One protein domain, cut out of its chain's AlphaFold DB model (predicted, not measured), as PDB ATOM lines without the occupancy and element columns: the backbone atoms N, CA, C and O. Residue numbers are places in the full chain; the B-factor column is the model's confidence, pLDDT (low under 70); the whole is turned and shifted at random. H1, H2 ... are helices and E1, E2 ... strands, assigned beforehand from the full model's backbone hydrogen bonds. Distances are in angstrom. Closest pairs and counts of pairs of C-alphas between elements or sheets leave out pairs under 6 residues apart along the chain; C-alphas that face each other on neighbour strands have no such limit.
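Overview. This is residues 100 to 244 of the 1113 residues of an uncharacterized protein of viral metagenome (UniProt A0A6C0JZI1). Picture a loose, branching shape: a small sheet of E1, E8 and E9 with the hairpin of E4 and E5 beside E1, and two arms reaching away from this region, one a wide loop with H1 to H4 along it and the pair E2 and E3 at its base, the other the long hairpin of E6 and E7. At the other end of the longest axis, residues 209 to 230 make a large loop between E8 and E9 with no named element, and the short H5 only grazes the sheet. The printed part has 145 residues, with five named helices and nine named strands in the order E1 E2 H1 H2 H3 H4 E3 E4 E5 E6 E7 E8 E9 H5; the class is mixed, helices and strands, with under half of the residues in named elements. The three-stranded sheet, in the order E1, E8, E9, and the three strand pairs are antiparallel. The whole is loose, with a radius of gyration of the C-alphas of 20.3 A and spans of 63 by 49 by 27 A.

Along the chain. Begin at C-alpha 100, at (34.575, 31.632, 27.378), where E1, residues 100 to 103, starts. Its sheet partners are E8, residues 202 to 208 and 17.9 A long, and E9, residues 231 to 233. Look next for E2, residues 106 to 108, E3, residues 143 to 145, E4, residues 157 to 159, and E5, residues 168 to 170. E6, residues 175 to 181, is 18.9 A long, and E7, residues 187 to 193, is 19.2 A. H1 is residues 113 to 116, H2 118 to 121, H3 123 to 126, and H4, 10.0 A long, runs from C-alpha 131 at (11.510, 56.773, 34.944) to 137. H5, residues 239 to 242, ends at (45.473, 38.929, 25.955).

Arrangement. In the sheet, look at inner strand E8: N 102 and O 205 of E1 and E8 are 2.9 A apart, and N 206 and O 233 of the hairpin E8 and E9 2.8 A. Residues 151 to 152 pair with 202 to 203 of E8, antiparallel. The closest C-alphas of E1 and E4 are those of Pro 101 and Leu 159, 5.1 A apart; in the hairpin E4 and E5, N 168 and O 159 are 2.7 A apart. E1 runs on into E2 across a break of 2 residues, at 78 degrees; N 107 of E2 and O 144 of E3 are 2.8 A apart. In the hairpin E6 and E7, N 178 and O 190 are 2.8 A apart. H2 and H4 are close but not clearly touching, with Leu 120 and Met 135 the closest C-alphas at 6.9 A. In H4 every O i to N i+4 pair is within hydrogen-bond range; H1, H2, H3 and H5 are too short for such a pair.

Size, cuts and confidence. The C-alphas of Glu 124 and Lys 217, the two farthest apart, are 64.9 A from each other. The printed part has no cut, and the links E3 to E4 and E8 to E9 are long. The mean pLDDT of the printed part is 79.8; 16 residues are under 70, among them 182 to 188.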
ATOM      1  N   HIS A 100      35.564  31.265  26.364       89.25
ATOM      2  CA  HIS A 100      34.575  31.632  27.378       89.25
ATOM      3  C   HIS A 100      35.267  32.246  28.598       89.25
ATOM      4  O   HIS A 100      36.280  31.708  29.048       89.25
ATOM      5  N   PRO A 101      34.789  33.362  29.171       89.19
ATOM      6  CA  PRO A 101      35.432  33.948  30.338       89.19
ATOM      7  C   PRO A 101      35.086  33.142  31.598       89.19
ATOM      8  O   PRO A 101      33.954  32.695  31.780       89.19
ATOM      9  N   ILE A 102      36.069  32.948  32.477       89.38
ATOM     10  CA  ILE A 102      35.898  32.172  33.711       89.38
ATOM     11  C   ILE A 102      35.384  33.098  34.812       89.38
ATOM     12  O   ILE A 102      36.015  34.121  35.088       89.38
ATOM     13  N   TYR A 103      34.272  32.767  35.468       87.81
ATOM     14  CA  TYR A 103      33.775  33.585  36.579       87.81
ATOM     15  C   TYR A 103      34.560  33.355  37.882       87.81
ATOM     16  O   TYR A 103      34.964  32.240  38.211       87.81
ATOM     17  N   GLY A 104      34.755  34.426  38.654       83.81
ATOM     18  CA  GLY A 104      35.242  34.371  40.032       83.81
ATOM     19  C   GLY A 104      34.150  33.950  41.030       83.81
ATOM     20  O   GLY A 104      32.972  33.900  40.677       83.81
ATOM     21  N   PRO A 105      34.503  33.654  42.291       84.50
ATOM     22  CA  PRO A 105      33.533  33.240  43.303       84.50
ATOM     23  C   PRO A 105      32.498  34.344  43.587       84.50
ATOM     24  O   PRO A 105      32.848  35.502  43.839       84.50
ATOM     25  N   PHE A 106      31.217  33.968  43.563       86.38
ATOM     26  CA  PHE A 106      30.082  34.866  43.772       86.38
ATOM     27  C   PHE A 106      29.017  34.245  44.688       86.38
ATOM     28  O   PHE A 106      28.894  33.025  44.801       86.38
ATOM     29  N   GLU A 107      28.209  35.104  45.304       84.56
ATOM     30  CA  GLU A 107      27.015  34.756  46.070       84.56
ATOM     31  C   GLU A 107      25.749  35.187  45.322       84.56
ATOM     32  O   GLU A 107      25.719  36.228  44.661       84.56
ATOM     33  N   LEU A 108      24.685  34.387  45.445       82.19
ATOM     34  CA  LEU A 108      23.384  34.692  44.854       82.19
ATOM     35  C   LEU A 108      22.558  35.584  45.783       82.19
ATOM     36  O   LEU A 108      22.292  35.212  46.928       82.19
ATOM     37  N   THR A 109      22.103  36.739  45.289       81.31
ATOM     38  CA  THR A 109      21.257  37.644  46.080       81.31
ATOM     39  C   THR A 109      19.762  37.386  45.842       81.31
ATOM     40  O   THR A 109      19.327  37.289  44.692       81.31
ATOM     41  N   PRO A 110      18.942  37.263  46.905       78.19
ATOM     42  CA  PRO A 110      17.498  37.116  46.756       78.19
ATOM     43  C   PRO A 110      16.866  38.434  46.284       78.19
ATOM     44  O   PRO A 110      17.195  39.517  46.782       78.19
ATOM     45  N   TYR A 111      15.922  38.343  45.346       80.25
ATOM     46  CA  TYR A 111      15.210  39.502  44.808       80.25
ATOM     47  C   TYR A 111      13.749  39.532  45.271       80.25
ATOM     48  O   TYR A 111      13.007  38.567  45.092       80.25
ATOM     49  N   SER A 112      13.334  40.664  45.850       78.88
ATOM     50  CA  SER A 112      11.947  40.928  46.248       78.88
ATOM     51  C   SER A 112      11.251  41.776  45.186       78.88
ATOM     52  O   SER A 112      11.490  42.983  45.073       78.88
ATOM     53  N   TYR A 113      10.369  41.145  44.410       71.25
ATOM     54  CA  TYR A 113       9.600  41.814  43.356       71.25
ATOM     55  C   TYR A 113       8.614  42.840  43.939       71.25
ATOM     56  O   TYR A 113       8.455  43.939  43.406       71.25
ATOM     57  N   ALA A 114       8.001  42.508  45.080       70.31
ATOM     58  CA  ALA A 114       7.024  43.357  45.760       70.31
ATOM     59  C   ALA A 114       7.628  44.670  46.287       70.31
ATOM     60  O   ALA A 114       6.960  45.699  46.266       70.31
ATOM     61  N   GLU A 115       8.884  44.647  46.737       76.50
ATOM     62  CA  GLU A 115       9.540  45.823  47.322       76.50
ATOM     63  C   GLU A 115      10.307  46.655  46.291       76.50
ATOM     64  O   GLU A 115      10.364  47.877  46.417       76.50
ATOM     65  N   LYS A 116      10.913  46.023  45.275       77.31
ATOM     66  CA  LYS A 116      11.797  46.715  44.320       77.31
ATOM     67  C   LYS A 116      11.126  47.061  42.991       77.31
ATOM     68  O   LYS A 116      11.426  48.112  42.433       77.31
ATOM     69  N   TRP A 117      10.220  46.216  42.495       78.12
ATOM     70  CA  TRP A 117       9.635  46.366  41.156       78.12
ATOM     71  C   TRP A 117       8.229  46.967  41.182       78.12
ATOM     72  O   TRP A 117       7.960  47.961  40.511       78.12
ATOM     73  N   VAL A 118       7.331  46.414  42.003       75.31
ATOM     74  CA  VAL A 118       5.922  46.846  42.094       75.31
ATOM     75  C   VAL A 118       5.753  48.341  42.423       75.31
ATOM     76  O   VAL A 118       4.932  48.989  41.766       75.31
ATOM     77  N   PRO A 119       6.528  48.954  43.344       77.75
ATOM     78  CA  PRO A 119       6.352  50.368  43.687       77.75
ATOM     79  C   PRO A 119       6.640  51.326  42.524       77.75
ATOM     80  O   PRO A 119       6.143  52.451  42.508       77.75
ATOM     81  N   LEU A 120       7.396  50.883  41.513       73.75
ATOM     82  CA  LEU A 120       7.710  51.685  40.330       73.75
ATOM     83  C   LEU A 120       6.504  51.872  39.409       73.75
ATOM     84  O   LEU A 120       6.482  52.808  38.614       73.75
ATOM     85  N   PHE A 121       5.473  51.035  39.511       71.88
ATOM     86  CA  PHE A 121       4.264  51.176  38.697       71.88
ATOM     87  C   PHE A 121       3.242  52.138  39.302       71.88
ATOM     88  O   PHE A 121       2.225  52.396  38.654       71.88
ATOM     89  N   GLY A 122       3.512  52.694  40.489       71.81
ATOM     90  CA  GLY A 122       2.659  53.689  41.130       71.81
ATOM     91  C   GLY A 122       2.499  54.962  40.277       71.81
ATOM     92  O   GLY A 122       3.463  55.401  39.640       71.81
ATOM     93  N   PRO A 123       1.305  55.585  40.257       62.84
ATOM     94  CA  PRO A 123       1.009  56.739  39.400       62.84
ATOM     95  C   PRO A 123       1.904  57.956  39.685       62.84
ATOM     96  O   PRO A 123       2.221  58.712  38.769       62.84
ATOM     97  N   GLU A 124       2.364  58.117  40.928       70.81
ATOM     98  CA  GLU A 124       3.276  59.194  41.335       70.81
ATOM     99  C   GLU A 124       4.697  58.994  40.786       70.81
ATOM    100  O   GLU A 124       5.335  59.944  40.336       70.81
ATOM    101  N   VAL A 125       5.184  57.747  40.755       67.00
ATOM    102  CA  VAL A 125       6.559  57.417  40.344       67.00
ATOM    103  C   VAL A 125       6.732  57.510  38.828       67.00
ATOM    104  O   VAL A 125       7.788  57.940  38.359       67.00
ATOM    105  N   ARG A 126       5.680  57.198  38.056       66.19
ATOM    106  CA  ARG A 126       5.666  57.314  36.585       66.19
ATOM    107  C   ARG A 126       5.907  58.737  36.081       66.19
ATOM    108  O   ARG A 126       6.426  58.916  34.985       66.19
ATOM    109  N   ARG A 127       5.541  59.747  36.876       66.88
ATOM    110  CA  ARG A 127       5.693  61.168  36.518       66.88
ATOM    111  C   ARG A 127       7.093  61.716  36.805       66.88
ATOM    112  O   ARG A 127       7.390  62.847  36.428       66.88
ATOM    113  N   ILE A 128       7.960  60.943  37.463       72.19
ATOM    114  CA  ILE A 128       9.308  61.389  37.822       72.19
ATOM    115  C   ILE A 128      10.231  61.297  36.588       72.19
ATOM    116  O   ILE A 128      10.249  60.262  35.915       72.19
ATOM    117  N   PRO A 129      11.038  62.336  36.284       67.50
ATOM    118  CA  PRO A 129      12.023  62.288  35.206       67.50
ATOM    119  C   PRO A 129      12.963  61.082  35.329       67.50
ATOM    120  O   PRO A 129      13.300  60.651  36.431       67.50
ATOM    121  N   ASN A 130      13.428  60.553  34.194       69.44
ATOM    122  CA  ASN A 130      14.266  59.345  34.133       69.44
ATOM    123  C   ASN A 130      13.596  58.080  34.706       69.44
ATOM    124  O   ASN A 130      14.284  57.190  35.204       69.44
ATOM    125  N   TYR A 131      12.271  57.970  34.579       75.38
ATOM    126  CA  TYR A 131      11.510  56.773  34.944       75.38
ATOM    127  C   TYR A 131      12.124  55.475  34.392       75.38
ATOM    128  O   TYR A 131      12.380  54.538  35.142       75.38
ATOM    129  N   TYR A 132      12.444  55.451  33.095       73.19
ATOM    130  CA  TYR A 132      12.982  54.265  32.427       73.19
ATOM    131  C   TYR A 132      14.371  53.837  32.955       73.19
ATOM    132  O   TYR A 132      14.512  52.679  33.336       73.19
ATOM    133  N   PRO A 133      15.375  54.731  33.099       78.94
ATOM    134  CA  PRO A 133      16.612  54.402  33.813       78.94
ATOM    135  C   PRO A 133      16.405  53.853  35.232       78.94
ATOM    136  O   PRO A 133      17.098  52.921  35.627       78.94
ATOM    137  N   ARG A 134      15.443  54.393  35.995       78.31
ATOM    138  CA  ARG A 134      15.138  53.906  37.352       78.31
ATOM    139  C   ARG A 134      14.537  52.504  37.327       78.31
ATOM    140  O   ARG A 134      14.918  51.671  38.143       78.31
ATOM    141  N   MET A 135      13.657  52.239  36.366       80.88
ATOM    142  CA  MET A 135      13.114  50.906  36.120       80.88
ATOM    143  C   MET A 135      14.228  49.913  35.776       80.88
ATOM    144  O   MET A 135      14.332  48.880  36.424       80.88
ATOM    145  N   LEU A 136      15.129  50.260  34.852       80.94
ATOM    146  CA  LEU A 136      16.272  49.410  34.504       80.94
ATOM    147  C   LEU A 136      17.193  49.136  35.700       80.94
ATOM    148  O   LEU A 136      17.614  48.003  35.898       80.94
ATOM    149  N   SER A 137      17.466  50.139  36.539       79.88
ATOM    150  CA  SER A 137      18.305  49.961  37.736       79.88
ATOM    151  C   SER A 137      17.681  49.064  38.814       79.88
ATOM    152  O   SER A 137      18.391  48.566  39.686       79.88
ATOM    153  N   ALA A 138      16.359  48.878  38.773       81.56
ATOM    154  CA  ALA A 138      15.614  48.092  39.748       81.56
ATOM    155  C   ALA A 138      15.451  46.622  39.353       81.56
ATOM    156  O   ALA A 138      14.915  45.854  40.154       81.56
ATOM    157  N   LEU A 139      15.890  46.227  38.154       83.31
ATOM    158  CA  LEU A 139      15.903  44.833  37.714       83.31
ATOM    159  C   LEU A 139      16.734  43.948  38.667       83.31
ATOM    160  O   LEU A 139      17.626  44.447  39.364       83.31
ATOM    161  N   PRO A 140      16.426  42.641  38.749       80.88
ATOM    162  CA  PRO A 140      17.168  41.714  39.593       80.88
ATOM    163  C   PRO A 140      18.631  41.620  39.161       80.88
ATOM    164  O   PRO A 140      18.924  41.471  37.981       80.88
ATOM    165  N   LYS A 141      19.527  41.664  40.150       83.62
ATOM    166  CA  LYS A 141      20.969  41.449  39.990       83.62
ATOM    167  C   LYS A 141      21.363  40.216  40.787       83.62
ATOM    168  O   LYS A 141      21.586  40.323  41.996       83.62
ATOM    169  N   PRO A 142      21.337  39.030  40.174       80.19
ATOM    170  CA  PRO A 142      21.471  37.783  40.911       80.19
ATOM    171  C   PRO A 142      22.877  37.593  41.487       80.19
ATOM    172  O   PRO A 142      22.993  36.974  42.540       80.19
ATOM    173  N   TYR A 143      23.917  38.154  40.864       85.62
ATOM    174  CA  TYR A 143      25.312  37.910  41.236       85.62
ATOM    175  C   TYR A 143      25.896  39.027  42.102       85.62
ATOM    176  O   TYR A 143      25.762  40.212  41.790       85.62
ATOM    177  N   ARG A 144      26.579  38.630  43.177       83.62
ATOM    178  CA  ARG A 144      27.426  39.500  43.992       83.62
ATOM    179  C   ARG A 144      28.788  38.848  44.174       83.62
ATOM    180  O   ARG A 144      28.882  37.786  44.783       83.62
ATOM    181  N   SER A 145      29.837  39.484  43.673       81.94
ATOM    182  CA  SER A 145      31.200  38.972  43.802       81.94
ATOM    183  C   SER A 145      31.669  38.950  45.269       81.94
ATOM    184  O   SER A 145      31.495  39.917  46.016       81.94
ATOM    185  N   THR A 146      32.254  37.827  45.709       78.81
ATOM    186  CA  THR A 146      32.791  37.672  47.080       78.81
ATOM    187  C   THR A 146      34.259  38.112  47.157       78.81
ATOM    188  O   THR A 146      34.727  38.563  48.202       78.81
ATOM    189  N   SER A 147      34.986  38.031  46.037       71.50
ATOM    190  CA  SER A 147      36.377  38.479  45.883       71.50
ATOM    191  C   SER A 147      36.497  39.584  44.833       71.50
ATOM    192  O   SER A 147      35.828  39.523  43.806       71.50
ATOM    193  N   LYS A 148      37.424  40.529  45.037       68.88
ATOM    194  CA  LYS A 148      37.786  41.571  44.051       68.88
ATOM    195  C   LYS A 148      38.879  41.139  43.064       68.88
ATOM    196  O   LYS A 148      39.424  41.974  42.348       68.88
ATOM    197  N   ASP A 149      39.240  39.860  43.057       65.62
ATOM    198  CA  ASP A 149      40.269  39.335  42.164       65.62
ATOM    199  C   ASP A 149      39.677  39.130  40.760       65.62
ATOM    200  O   ASP A 149      38.798  38.288  40.572       65.62
ATOM    201  N   GLY A 150      40.151  39.906  39.781       67.12
ATOM    202  CA  GLY A 150      39.739  39.824  38.373       67.12
ATOM    203  C   GLY A 150      39.270  41.159  37.791       67.12
ATOM    204  O   GLY A 150      39.314  42.194  38.454       67.12
ATOM    205  N   VAL A 151      38.821  41.146  36.533       77.88
ATOM    206  CA  VAL A 151      38.243  42.326  35.859       77.88
ATOM    207  C   VAL A 151      36.726  42.251  35.941       77.88
ATOM    208  O   VAL A 151      36.151  41.198  35.661       77.88
ATOM    209  N   GLN A 152      36.064  43.353  36.299       77.69
ATOM    210  CA  GLN A 152      34.604  43.417  36.264       77.69
ATOM    211  C   GLN A 152      34.106  43.199  34.830       77.69
ATOM    212  O   GLN A 152      34.573  43.853  33.896       77.69
ATOM    213  N   HIS A 153      33.157  42.282  34.649       77.00
ATOM    214  CA  HIS A 153      32.587  42.033  33.332       77.00
ATOM    215  C   HIS A 153      31.564  43.116  32.964       77.00
ATOM    216  O   HIS A 153      30.655  43.403  33.737       77.00
ATOM    217  N   VAL A 154      31.710  43.723  31.782       72.25
ATOM    218  CA  VAL A 154      30.913  44.897  31.361       72.25
ATOM    219  C   VAL A 154      29.943  44.572  30.219       72.25
ATOM    220  O   VAL A 154      29.041  45.359  29.943       72.25
ATOM    221  N   GLN A 155      30.088  43.419  29.559       76.31
ATOM    222  CA  GLN A 155      29.277  43.023  28.401       76.31
ATOM    223  C   GLN A 155      28.284  41.912  28.765       76.31
ATOM    224  O   GLN A 155      28.373  41.302  29.823       76.31
ATOM    225  N   TYR A 156      27.298  41.668  27.901       81.31
ATOM    226  CA  TYR A 156      26.481  40.464  28.012       81.31
ATOM    227  C   TYR A 156      27.288  39.270  27.506       81.31
ATOM    228  O   TYR A 156      27.708  39.272  26.346       81.31
ATOM    229  N   SER A 157      27.515  38.274  28.358       80.00
ATOM    230  CA  SER A 157      28.173  37.034  27.954       80.00
ATOM    231  C   SER A 157      27.820  35.869  28.874       80.00
ATOM    232  O   SER A 157      27.276  36.040  29.970       80.00
ATOM    233  N   THR A 158      28.141  34.672  28.396       84.56
ATOM    234  CA  THR A 158      28.058  33.438  29.166       84.56
ATOM    235  C   THR A 158      29.421  33.166  29.790       84.56
ATOM    236  O   THR A 158      30.404  32.953  29.085       84.56
ATOM    237  N   LEU A 159      29.485  33.207  31.119       87.25
ATOM    238  CA  LEU A 159      30.678  32.868  31.887       87.25
ATOM    239  C   LEU A 159      30.649  31.395  32.273       87.25
ATOM    240  O   LEU A 159      29.583  30.862  32.552       87.25
ATOM    241  N   VAL A 160      31.805  30.752  32.368       88.62
ATOM    242  CA  VAL A 160      31.907  29.341  32.773       88.62
ATOM    243  C   VAL A 160      32.758  29.177  34.028       88.62
ATOM    244  O   VAL A 160      33.510  30.075  34.412       88.62
ATOM    245  N   ASN A 161      32.641  28.029  34.695       87.31
ATOM    246  CA  ASN A 161      33.585  27.644  35.743       87.31
ATOM    247  C   ASN A 161      34.953  27.271  35.141       87.31
ATOM    248  O   ASN A 161      35.118  27.201  33.927       87.31
ATOM    249  N   GLU A 162      35.937  26.981  35.997       84.88
ATOM    250  CA  GLU A 162      37.290  26.600  35.553       84.88
ATOM    251  C   GLU A 162      37.331  25.359  34.635       84.88
ATOM    252  O   GLU A 162      38.300  25.200  33.891       84.88
ATOM    253  N   ASP A 163      36.296  24.512  34.684       82.75
ATOM    254  CA  ASP A 163      36.189  23.256  33.932       82.75
ATOM    255  C   ASP A 163      35.294  23.354  32.676       82.75
ATOM    256  O   ASP A 163      35.257  22.418  31.878       82.75
ATOM    257  N   GLY A 164      34.592  24.477  32.473       80.81
ATOM    258  CA  GLY A 164      33.746  24.713  31.293       80.81
ATOM    259  C   GLY A 164      32.344  24.078  31.317       80.81
ATOM    260  O   GLY A 164      31.692  24.025  30.281       80.81
ATOM    261  N   GLU A 165      31.863  23.578  32.457       82.62
ATOM    262  CA  GLU A 165      30.618  22.791  32.557       82.62
ATOM    263  C   GLU A 165      29.407  23.584  33.075       82.62
ATOM    264  O   GLU A 165      28.272  23.249  32.743       82.62
ATOM    265  N   ASN A 166      29.628  24.640  33.868       83.50
ATOM    266  CA  ASN A 166      28.558  25.424  34.502       83.50
ATOM    267  C   ASN A 166      28.461  26.832  33.891       83.50
ATOM    268  O   ASN A 166      29.114  27.744  34.400       83.50
ATOM    269  N   PRO A 167      27.685  27.037  32.812       84.81
ATOM    270  CA  PRO A 167      27.492  28.354  32.222       84.81
ATOM    271  C   PRO A 167      26.575  29.238  33.080       84.81
ATOM    272  O   PRO A 167      25.522  28.812  33.552       84.81
ATOM    273  N   VAL A 168      26.961  30.499  33.243       84.94
ATOM    274  CA  VAL A 168      26.248  31.544  33.976       84.94
ATOM    275  C   VAL A 168      26.067  32.738  33.043       84.94
ATOM    276  O   VAL A 168      27.036  33.241  32.480       84.94
ATOM    277  N   ASN A 169      24.833  33.208  32.879       85.75
ATOM    278  CA  ASN A 169      24.536  34.359  32.028       85.75
ATOM    279  C   ASN A 169      24.674  35.653  32.817       85.75
ATOM    280  O   ASN A 169      23.997  35.827  33.822       85.75
ATOM    281  N   VAL A 170      25.511  36.564  32.334       84.25
ATOM    282  CA  VAL A 170      25.827  37.815  33.027       84.25
ATOM    283  C   VAL A 170      25.406  38.994  32.174       84.25
ATOM    284  O   VAL A 170      25.680  39.030  30.973       84.25
ATOM    285  N   LEU A 171      24.752  39.973  32.795       84.00
ATOM    286  CA  LEU A 171      24.346  41.207  32.140       84.00
ATOM    287  C   LEU A 171      25.402  42.301  32.312       84.00
ATOM    288  O   LEU A 171      25.832  42.630  33.418       84.00
ATOM    289  N   GLY A 172      25.775  42.909  31.188       82.00
ATOM    290  CA  GLY A 172      26.620  44.094  31.150       82.00
ATOM    291  C   GLY A 172      25.888  45.382  31.535       82.00
ATOM    292  O   GLY A 172      24.667  45.403  31.708       82.00
ATOM    293  N   THR A 173      26.619  46.493  31.624       84.62
ATOM    294  CA  THR A 173      25.987  47.815  31.763       84.62
ATOM    295  C   THR A 173      25.170  48.151  30.524       84.62
ATOM    296  O   THR A 173      25.674  48.134  29.403       84.62
ATOM    297  N   TYR A 174      23.906  48.504  30.732       82.19
ATOM    298  CA  TYR A 174      23.000  48.905  29.671       82.19
ATOM    299  C   TYR A 174      23.419  50.257  29.087       82.19
ATOM    300  O   TYR A 174      23.473  51.271  29.790       82.19
ATOM    301  N   GLU A 175      23.652  50.294  27.779       81.62
ATOM    302  CA  GLU A 175      23.944  51.518  27.043       81.62
ATOM    303  C   GLU A 175      22.664  52.088  26.420       81.62
ATOM    304  O   GLU A 175      21.979  51.429  25.639       81.62
ATOM    305  N   ARG A 176      22.334  53.346  26.737       80.62
ATOM    306  CA  ARG A 176      21.267  54.079  26.042       80.62
ATOM    307  C   ARG A 176      21.855  54.923  24.920       80.62
ATOM    308  O   ARG A 176      22.824  55.644  25.122       80.62
ATOM    309  N   THR A 177      21.213  54.935  23.765       80.00
ATOM    310  CA  THR A 177      21.570  55.854  22.682       80.00
ATOM    311  C   THR A 177      20.946  57.227  22.917       80.00
ATOM    312  O   THR A 177      19.741  57.343  23.159       80.00
ATOM    313  N   LYS A 178      21.747  58.286  22.822       78.00
ATOM    314  CA  LYS A 178      21.299  59.678  22.836       78.00
ATOM    315  C   LYS A 178      21.688  60.329  21.513       78.00
ATOM    316  O   LYS A 178      22.867  60.407  21.189       78.00
ATOM    317  N   GLY A 179      20.691  60.817  20.781       76.12
ATOM    318  CA  GLY A 179      20.923  61.708  19.651       76.12
ATOM    319  C   GLY A 179      21.410  63.068  20.147       76.12
ATOM    320  O   GLY A 179      20.778  63.667  21.023       76.12
ATOM    321  N   ILE A 180      22.535  63.528  19.621       77.00
ATOM    322  CA  ILE A 180      23.066  64.872  19.800       77.00
ATOM    323  C   ILE A 180      23.001  65.534  18.429       77.00
ATOM    324  O   ILE A 180      23.577  65.044  17.460       77.00
ATOM    325  N   ILE A 181      22.247  66.624  18.345       71.38
ATOM    326  CA  ILE A 181      22.273  67.504  17.182       71.38
ATOM    327  C   ILE A 181      23.354  68.536  17.486       71.38
ATOM    328  O   ILE A 181      23.253  69.256  18.481       71.38
ATOM    329  N   HIS A 182      24.422  68.523  16.698       65.25
ATOM    330  CA  HIS A 182      25.478  69.525  16.772       65.25
ATOM    331  C   HIS A 182      24.965  70.863  16.226       65.25
ATOM    332  O   HIS A 182      24.009  70.887  15.453       65.25
ATOM    333  N   GLU A 183      25.611  71.966  16.608       54.06
ATOM    334  CA  GLU A 183      25.239  73.319  16.160       54.06
ATOM    335  C   GLU A 183      25.254  73.453  14.622       54.06
ATOM    336  O   GLU A 183      24.458  74.203  14.068       54.06
ATOM    337  N   ASP A 184      26.044  72.621  13.931       52.91
ATOM    338  CA  ASP A 184      26.134  72.547  12.463       52.91
ATOM    339  C   ASP A 184      25.018  71.710  11.793       52.91
ATOM    340  O   ASP A 184      25.086  71.401  10.603       52.91
ATOM    341  N   GLY A 185      24.015  71.242  12.548       55.44
ATOM    342  CA  GLY A 185      22.912  70.411  12.040       55.44
ATOM    343  C   GLY A 185      23.246  68.921  11.856       55.44
ATOM    344  O   GLY A 185      22.385  68.131  11.463       55.44
ATOM    345  N   ARG A 186      24.476  68.492  12.173       53.84
ATOM    346  CA  ARG A 186      24.873  67.073  12.160       53.84
ATOM    347  C   ARG A 186      24.199  66.319  13.310       53.84
ATOM    348  O   ARG A 186      24.305  66.722  14.465       53.84
ATOM    349  N   PHE A 187      23.574  65.184  13.009       59.44
ATOM    350  CA  PHE A 187      23.030  64.269  14.013       59.44
ATOM    351  C   PHE A 187      24.044  63.166  14.326       59.44
ATOM    352  O   PHE A 187      24.393  62.372  13.452       59.44
ATOM    353  N   THR A 188      24.513  63.100  15.570       62.91
ATOM    354  CA  THR A 188      25.339  61.993  16.061       62.91
ATOM    355  C   THR A 188      24.584  61.202  17.117       62.91
ATOM    356  O   THR A 188      23.895  61.751  17.976       62.91
ATOM    357  N   VAL A 189      24.691  59.879  17.051       74.12
ATOM    358  CA  VAL A 189      24.135  58.990  18.071       74.12
ATOM    359  C   VAL A 189      25.271  58.584  18.993       74.12
ATOM    360  O   VAL A 189      26.174  57.863  18.581       74.12
ATOM    361  N   VAL A 190      25.224  59.046  20.240       76.69
ATOM    362  CA  VAL A 190      26.209  58.700  21.270       76.69
ATOM    363  C   VAL A 190      25.607  57.656  22.206       76.69
ATOM    364  O   VAL A 190      24.498  57.850  22.712       76.69
ATOM    365  N   SER A 191      26.312  56.550  22.449       76.12
ATOM    366  CA  SER A 191      25.949  55.605  23.507       76.12
ATOM    367  C   SER A 191      26.384  56.159  24.868       76.12
ATOM    368  O   SER A 191      27.518  56.587  25.063       76.12
ATOM    369  N   LEU A 192      25.448  56.215  25.812       80.06
ATOM    370  CA  LEU A 192      25.682  56.628  27.192       80.06
ATOM    371  C   LEU A 192      25.380  55.438  28.109       80.06
ATOM    372  O   LEU A 192      24.236  54.967  28.101       80.06
ATOM    373  N   PRO A 193      26.333  54.968  28.925       80.94
ATOM    374  CA  PRO A 193      26.067  53.905  29.881       80.94
ATOM    375  C   PRO A 193      25.105  54.400  30.968       80.94
ATOM    376  O   PRO A 193      25.228  55.518  31.475       80.94
ATOM    377  N   ILE A 194      24.121  53.577  31.323       81.31
ATOM    378  CA  ILE A 194      23.320  53.778  32.531       81.31
ATOM    379  C   ILE A 194      24.043  53.052  33.660       81.31
ATOM    380  O   ILE A 194      24.041  51.822  33.726       81.31
ATOM    381  N   GLU A 195      24.672  53.824  34.540       79.06
ATOM    382  CA  GLU A 195      25.382  53.295  35.703       79.06
ATOM    383  C   GLU A 195      24.476  52.389  36.550       79.06
ATOM    384  O   GLU A 195      23.262  52.586  36.631       79.06
ATOM    385  N   ASN A 196      25.076  51.394  37.205       75.12
ATOM    386  CA  ASN A 196      24.378  50.448  38.076       75.12
ATOM    387  C   ASN A 196      23.272  49.631  37.384       75.12
ATOM    388  O   ASN A 196      22.283  49.288  38.030       75.12
ATOM    389  N   THR A 197      23.432  49.269  36.113       80.81
ATOM    390  CA  THR A 197      22.536  48.320  35.420       80.81
ATOM    391  C   THR A 197      23.148  46.939  35.202       80.81
ATOM    392  O   THR A 197      22.397  45.976  35.136       80.81
ATOM    393  N   GLY A 198      24.480  46.830  35.154       82.19
ATOM    394  CA  GLY A 198      25.172  45.547  35.024       82.19
ATOM    395  C   GLY A 198      25.227  44.743  36.325       82.19
ATOM    396  O   GLY A 198      25.029  45.289  37.422       82.19
ATOM    397  N   ASP A 199      25.522  43.455  36.169       84.00
ATOM    398  CA  ASP A 199      25.781  42.510  37.251       84.00
ATOM    399  C   ASP A 199      27.172  42.719  37.874       84.00
ATOM    400  O   ASP A 199      28.105  43.225  37.244       84.00
ATOM    401  N   ASP A 200      27.322  42.329  39.143       84.88
ATOM    402  CA  ASP A 200      28.589  42.408  39.878       84.88
ATOM    403  C   ASP A 200      29.283  41.042  39.887       84.88
ATOM    404  O   ASP A 200      29.140  40.244  40.819       84.88
ATOM    405  N   ILE A 201      30.036  40.771  38.819       86.00
ATOM    406  CA  ILE A 201      30.852  39.566  38.682       86.00
ATOM    407  C   ILE A 201      32.220  39.901  38.084       86.00
ATOM    408  O   ILE A 201      32.350  40.717  37.165       86.00
ATOM    409  N   HIS A 202      33.251  39.261  38.630       87.00
ATOM    410  CA  HIS A 202      34.631  39.421  38.186       87.00
ATOM    411  C   HIS A 202      35.047  38.206  37.356       87.00
ATOM    412  O   HIS A 202      34.686  37.073  37.680       87.00
ATOM    413  N   VAL A 203      35.804  38.447  36.288       85.62
ATOM    414  CA  VAL A 203      36.352  37.413  35.405       85.62
ATOM    415  C   VAL A 203      37.779  37.085  35.823       85.62
ATOM    416  O   VAL A 203      38.616  37.981  35.957       85.62
ATOM    417  N   ARG A 204      38.055  35.790  35.988       84.50
ATOM    418  CA  ARG A 204      39.345  35.211  36.370       84.50
ATOM    419  C   ARG A 204      39.899  34.363  35.219       84.50
ATOM    420  O   ARG A 204      39.999  33.142  35.315       84.50
ATOM    421  N   GLY A 205      40.274  35.023  34.126       87.56
ATOM    422  CA  GLY A 205      40.833  34.380  32.935       87.56
ATOM    423  C   GLY A 205      39.801  33.811  31.956       87.56
ATOM    424  O   GLY A 205      38.630  34.189  31.970       87.56
ATOM    425  N   PHE A 206      40.262  32.916  31.084       90.00
ATOM    426  CA  PHE A 206      39.525  32.392  29.936       90.00
ATOM    427  C   PHE A 206      39.666  30.873  29.817       90.00
ATOM    428  O   PHE A 206      40.757  30.314  29.957       90.00
ATOM    429  N   PHE A 207      38.555  30.212  29.528       89.88
ATOM    430  CA  PHE A 207      38.466  28.811  29.160       89.88
ATOM    431  C   PHE A 207      38.478  28.687  27.635       89.88
ATOM    432  O   PHE A 207      37.806  29.448  26.937       89.88
ATOM    433  N   ILE A 208      39.272  27.753  27.120       90.00
ATOM    434  CA  ILE A 208      39.520  27.558  25.692       90.00
ATOM    435  C   ILE A 208      38.938  26.206  25.282       90.00
ATOM    436  O   ILE A 208      39.410  25.151  25.714       90.00
ATOM    437  N   GLU A 209      37.926  26.248  24.422       88.00
ATOM    438  CA  GLU A 209      37.290  25.080  23.818       88.00
ATOM    439  C   GLU A 209      38.022  24.600  22.554       88.00
ATOM    440  O   GLU A 209      38.753  25.370  21.917       88.00
ATOM    441  N   PRO A 210      37.847  23.318  22.167       87.38
ATOM    442  CA  PRO A 210      38.390  22.806  20.914       87.38
ATOM    443  C   PRO A 210      37.772  23.538  19.717       87.38
ATOM    444  O   PRO A 210      36.557  23.715  19.630       87.38
ATOM    445  N   ARG A 211      38.613  23.939  18.762       86.38
ATOM    446  CA  ARG A 211      38.182  24.608  17.530       86.38
ATOM    447  C   ARG A 211      37.732  23.580  16.501       86.38
ATOM    448  O   ARG A 211      38.263  22.474  16.443       86.38
ATOM    449  N   LEU A 212      36.816  23.995  15.625       85.19
ATOM    450  CA  LEU A 212      36.319  23.172  14.514       85.19
ATOM    451  C   LEU A 212      37.413  22.765  13.513       85.19
ATOM    452  O   LEU A 212      37.280  21.735  12.860       85.19
ATOM    453  N   LEU A 213      38.462  23.581  13.370       84.62
ATOM    454  CA  LEU A 213      39.610  23.309  12.507       84.62
ATOM    455  C   LEU A 213      40.885  23.243  13.342       84.62
ATOM    456  O   LEU A 213      41.061  24.019  14.284       84.62
ATOM    457  N   ASP A 214      41.785  22.346  12.949       84.25
ATOM    458  CA  ASP A 214      43.086  22.210  13.589       84.25
ATOM    459  C   ASP A 214      43.986  23.420  13.327       84.25
ATOM    460  O   ASP A 214      43.922  24.071  12.281       84.25
ATOM    461  N   ILE A 215      44.847  23.706  14.305       86.31
ATOM    462  CA  ILE A 215      45.813  24.805  14.248       86.31
ATOM    463  C   ILE A 215      46.940  24.412  13.280       86.31
ATOM    464  O   ILE A 215      47.654  23.449  13.571       86.31
ATOM    465  N   PRO A 216      47.171  25.157  12.183       85.50
ATOM    466  CA  PRO A 216      48.200  24.819  11.199       85.50
ATOM    467  C   PRO A 216      49.617  24.761  11.783       85.50
ATOM    468  O   PRO A 216      50.392  23.870  11.442       85.50
ATOM    469  N   LYS A 217      49.971  25.708  12.666       85.50
ATOM    470  CA  LYS A 217      51.292  25.767  13.303       85.50
ATOM    471  C   LYS A 217      51.175  26.027  14.804       85.50
ATOM    472  O   LYS A 217      50.981  27.159  15.240       85.50
ATOM    473  N   ILE A 218      51.355  24.965  15.585       86.12
ATOM    474  CA  ILE A 218      51.278  24.976  17.050       86.12
ATOM    475  C   ILE A 218      52.434  25.791  17.662       86.12
ATOM    476  O   ILE A 218      53.587  25.674  17.240       86.12
ATOM    477  N   LEU A 219      52.121  26.593  18.683       86.50
ATOM    478  CA  LEU A 219      53.065  27.352  19.508       86.50
ATOM    479  C   LEU A 219      52.929  26.922  20.978       86.50
ATOM    480  O   LEU A 219      52.021  27.409  21.652       86.50
ATOM    481  N   PRO A 220      53.823  26.062  21.500       80.62
ATOM    482  CA  PRO A 220      53.691  25.475  22.839       80.62
ATOM    483  C   PRO A 220      53.612  26.490  23.987       80.62
ATOM    484  O   PRO A 220      52.940  26.239  24.980       80.62
ATOM    485  N   GLU A 221      54.284  27.636  23.854       81.50
ATOM    486  CA  GLU A 221      54.320  28.678  24.891       81.50
ATOM    487  C   GLU A 221      53.127  29.645  24.826       81.50
ATOM    488  O   GLU A 221      52.898  30.408  25.762       81.50
ATOM    489  N   HIS A 222      52.352  29.633  23.734       84.50
ATOM    490  CA  HIS A 222      51.269  30.590  23.535       84.50
ATOM    491  C   HIS A 222      49.926  30.019  24.020       84.50
ATOM    492  O   HIS A 222      49.485  28.992  23.497       84.50
ATOM    493  N   PRO A 223      49.190  30.706  24.913       82.31
ATOM    494  CA  PRO A 223      48.007  30.145  25.570       82.31
ATOM    495  C   PRO A 223      46.904  29.724  24.593       82.31
ATOM    496  O   PRO A 223      46.267  28.695  24.779       82.31
ATOM    497  N   PHE A 224      46.728  30.465  23.495       86.12
ATOM    498  CA  PHE A 224      45.734  30.132  22.472       86.12
ATOM    499  C   PHE A 224      46.267  29.216  21.358       86.12
ATOM    500  O   PHE A 224      45.469  28.626  20.646       86.12
ATOM    501  N   PHE A 225      47.581  29.067  21.173       87.00
ATOM    502  CA  PHE A 225      48.136  28.291  20.047       87.00
ATOM    503  C   PHE A 225      48.880  27.021  20.491       87.00
ATOM    504  O   PHE A 225      49.431  26.327  19.641       87.00
ATOM    505  N   ALA A 226      48.865  26.691  21.789       84.69
ATOM    506  CA  ALA A 226      49.564  25.539  22.361       84.69
ATOM    507  C   ALA A 226      48.964  24.181  21.976       84.69
ATOM    508  O   ALA A 226      49.707  23.232  21.732       84.69
ATOM    509  N   SER A 227      47.638  24.063  21.905       82.88
ATOM    510  CA  SER A 227      46.963  22.840  21.459       82.88
ATOM    511  C   SER A 227      45.516  23.119  21.037       82.88
ATOM    512  O   SER A 227      44.966  24.184  21.323       82.88
ATOM    513  N   ASN A 228      44.895  22.158  20.339       84.12
ATOM    514  CA  ASN A 228      43.458  22.175  20.020       84.12
ATOM    515  C   ASN A 228      42.605  21.444  21.083       84.12
ATOM    516  O   ASN A 228      41.436  21.145  20.867       84.12
ATOM    517  N   THR A 229      43.198  21.101  22.230       84.81
ATOM    518  CA  THR A 229      42.505  20.446  23.349       84.81
ATOM    519  C   THR A 229      41.996  21.484  24.343       84.81
ATOM    520  O   THR A 229      42.549  22.579  24.427       84.81
ATOM    521  N   ARG A 230      40.988  21.117  25.148       86.94
ATOM    522  CA  ARG A 230      40.464  21.979  26.221       86.94
ATOM    523  C   ARG A 230      41.599  22.462  27.125       86.94
ATOM    524  O   ARG A 230      42.389  21.647  27.607       86.94
ATOM    525  N   SER A 231      41.688  23.770  27.340       86.69
ATOM    526  CA  SER A 231      42.701  24.382  28.203       86.69
ATOM    527  C   SER A 231      42.138  25.600  28.934       86.69
ATOM    528  O   SER A 231      41.071  26.109  28.594       86.69
ATOM    529  N   LYS A 232      42.838  26.054  29.979       87.38
ATOM    530  CA  LYS A 232      42.467  27.252  30.740       87.38
ATOM    531  C   LYS A 232      43.638  28.212  30.846       87.38
ATOM    532  O   LYS A 232      44.782  27.787  31.009       87.38
ATOM    533  N   TYR A 233      43.337  29.501  30.795       88.38
ATOM    534  CA  TYR A 233      44.308  30.579  30.875       88.38
ATOM    535  C   TYR A 233      43.877  31.593  31.935       88.38
ATOM    536  O   TYR A 233      42.886  32.295  31.764       88.38
ATOM    537  N   ILE A 234      44.598  31.653  33.057       86.25
ATOM    538  CA  ILE A 234      44.231  32.487  34.209       86.25
ATOM    539  C   ILE A 234      44.949  33.836  34.108       86.25
ATOM    540  O   ILE A 234      46.167  33.893  34.261       86.25
ATOM    541  N   THR A 235      44.193  34.918  33.904       85.00
ATOM    542  CA  THR A 235      44.712  36.295  33.860       85.00
ATOM    543  C   THR A 235      43.752  37.317  34.441       85.00
ATOM    544  O   THR A 235      42.539  37.128  34.423       85.00
ATOM    545  N   ASN A 236      44.323  38.442  34.879       81.44
ATOM    546  CA  ASN A 236      43.594  39.624  35.348       81.44
ATOM    547  C   ASN A 236      43.513  40.730  34.277       81.44
ATOM    548  O   ASN A 236      43.164  41.862  34.590       81.44
ATOM    549  N   GLU A 237      43.884  40.432  33.030       82.31
ATOM    550  CA  GLU A 237      43.777  41.355  31.896       82.31
ATOM    551  C   GLU A 237      42.546  41.008  31.032       82.31
ATOM    552  O   GLU A 237      42.164  39.834  30.965       82.31
ATOM    553  N   PRO A 238      41.906  42.001  30.379       81.50
ATOM    554  CA  PRO A 238      40.764  41.763  29.500       81.50
ATOM    555  C   PRO A 238      41.175  40.996  28.237       81.50
ATOM    556  O   PRO A 238      42.327  41.056  27.801       81.50
ATOM    557  N   LEU A 239      40.206  40.326  27.604       83.06
ATOM    558  CA  LEU A 239      40.455  39.476  26.434       83.06
ATOM    559  C   LEU A 239      41.134  40.246  25.299       83.06
ATOM    560  O   LEU A 239      42.024  39.720  24.653       83.06
ATOM    561  N   GLU A 240      40.759  41.506  25.090       81.44
ATOM    562  CA  GLU A 240      41.282  42.367  24.020       81.44
ATOM    563  C   GLU A 240      42.806  42.528  24.058       81.44
ATOM    564  O   GLU A 240      43.439  42.630  23.009       81.44
ATOM    565  N   ARG A 241      43.396  42.516  25.257       80.19
ATOM    566  CA  ARG A 241      44.840  42.679  25.470       80.19
ATOM    567  C   ARG A 241      45.597  41.352  25.424       80.19
ATOM    568  O   ARG A 241      46.762  41.314  25.048       80.19
ATOM    569  N   VAL A 242      44.921  40.280  25.820       83.75
ATOM    570  CA  VAL A 242      45.473  38.929  25.955       83.75
ATOM    571  C   VAL A 242      45.372  38.127  24.652       83.75
ATOM    572  O   VAL A 242      46.185  37.237  24.402       83.75
ATOM    573  N   PHE A 243      44.355  38.398  23.833       86.44
ATOM    574  CA  PHE A 243      44.101  37.671  22.595       86.44
ATOM    575  C   PHE A 243      45.243  37.888  21.585       86.44
ATOM    576  O   PHE A 243      45.760  39.002  21.484       86.44
ATOM    577  N   PRO A 244      45.648  36.856  20.816       86.75
ATOM    578  CA  PRO A 244      46.758  36.976  19.879       86.75
ATOM    579  C   PRO A 244      46.554  38.088  18.847       86.75
ATOM    580  O   PRO A 244      45.443  38.329  18.364       86.75
TER     581      PRO A 244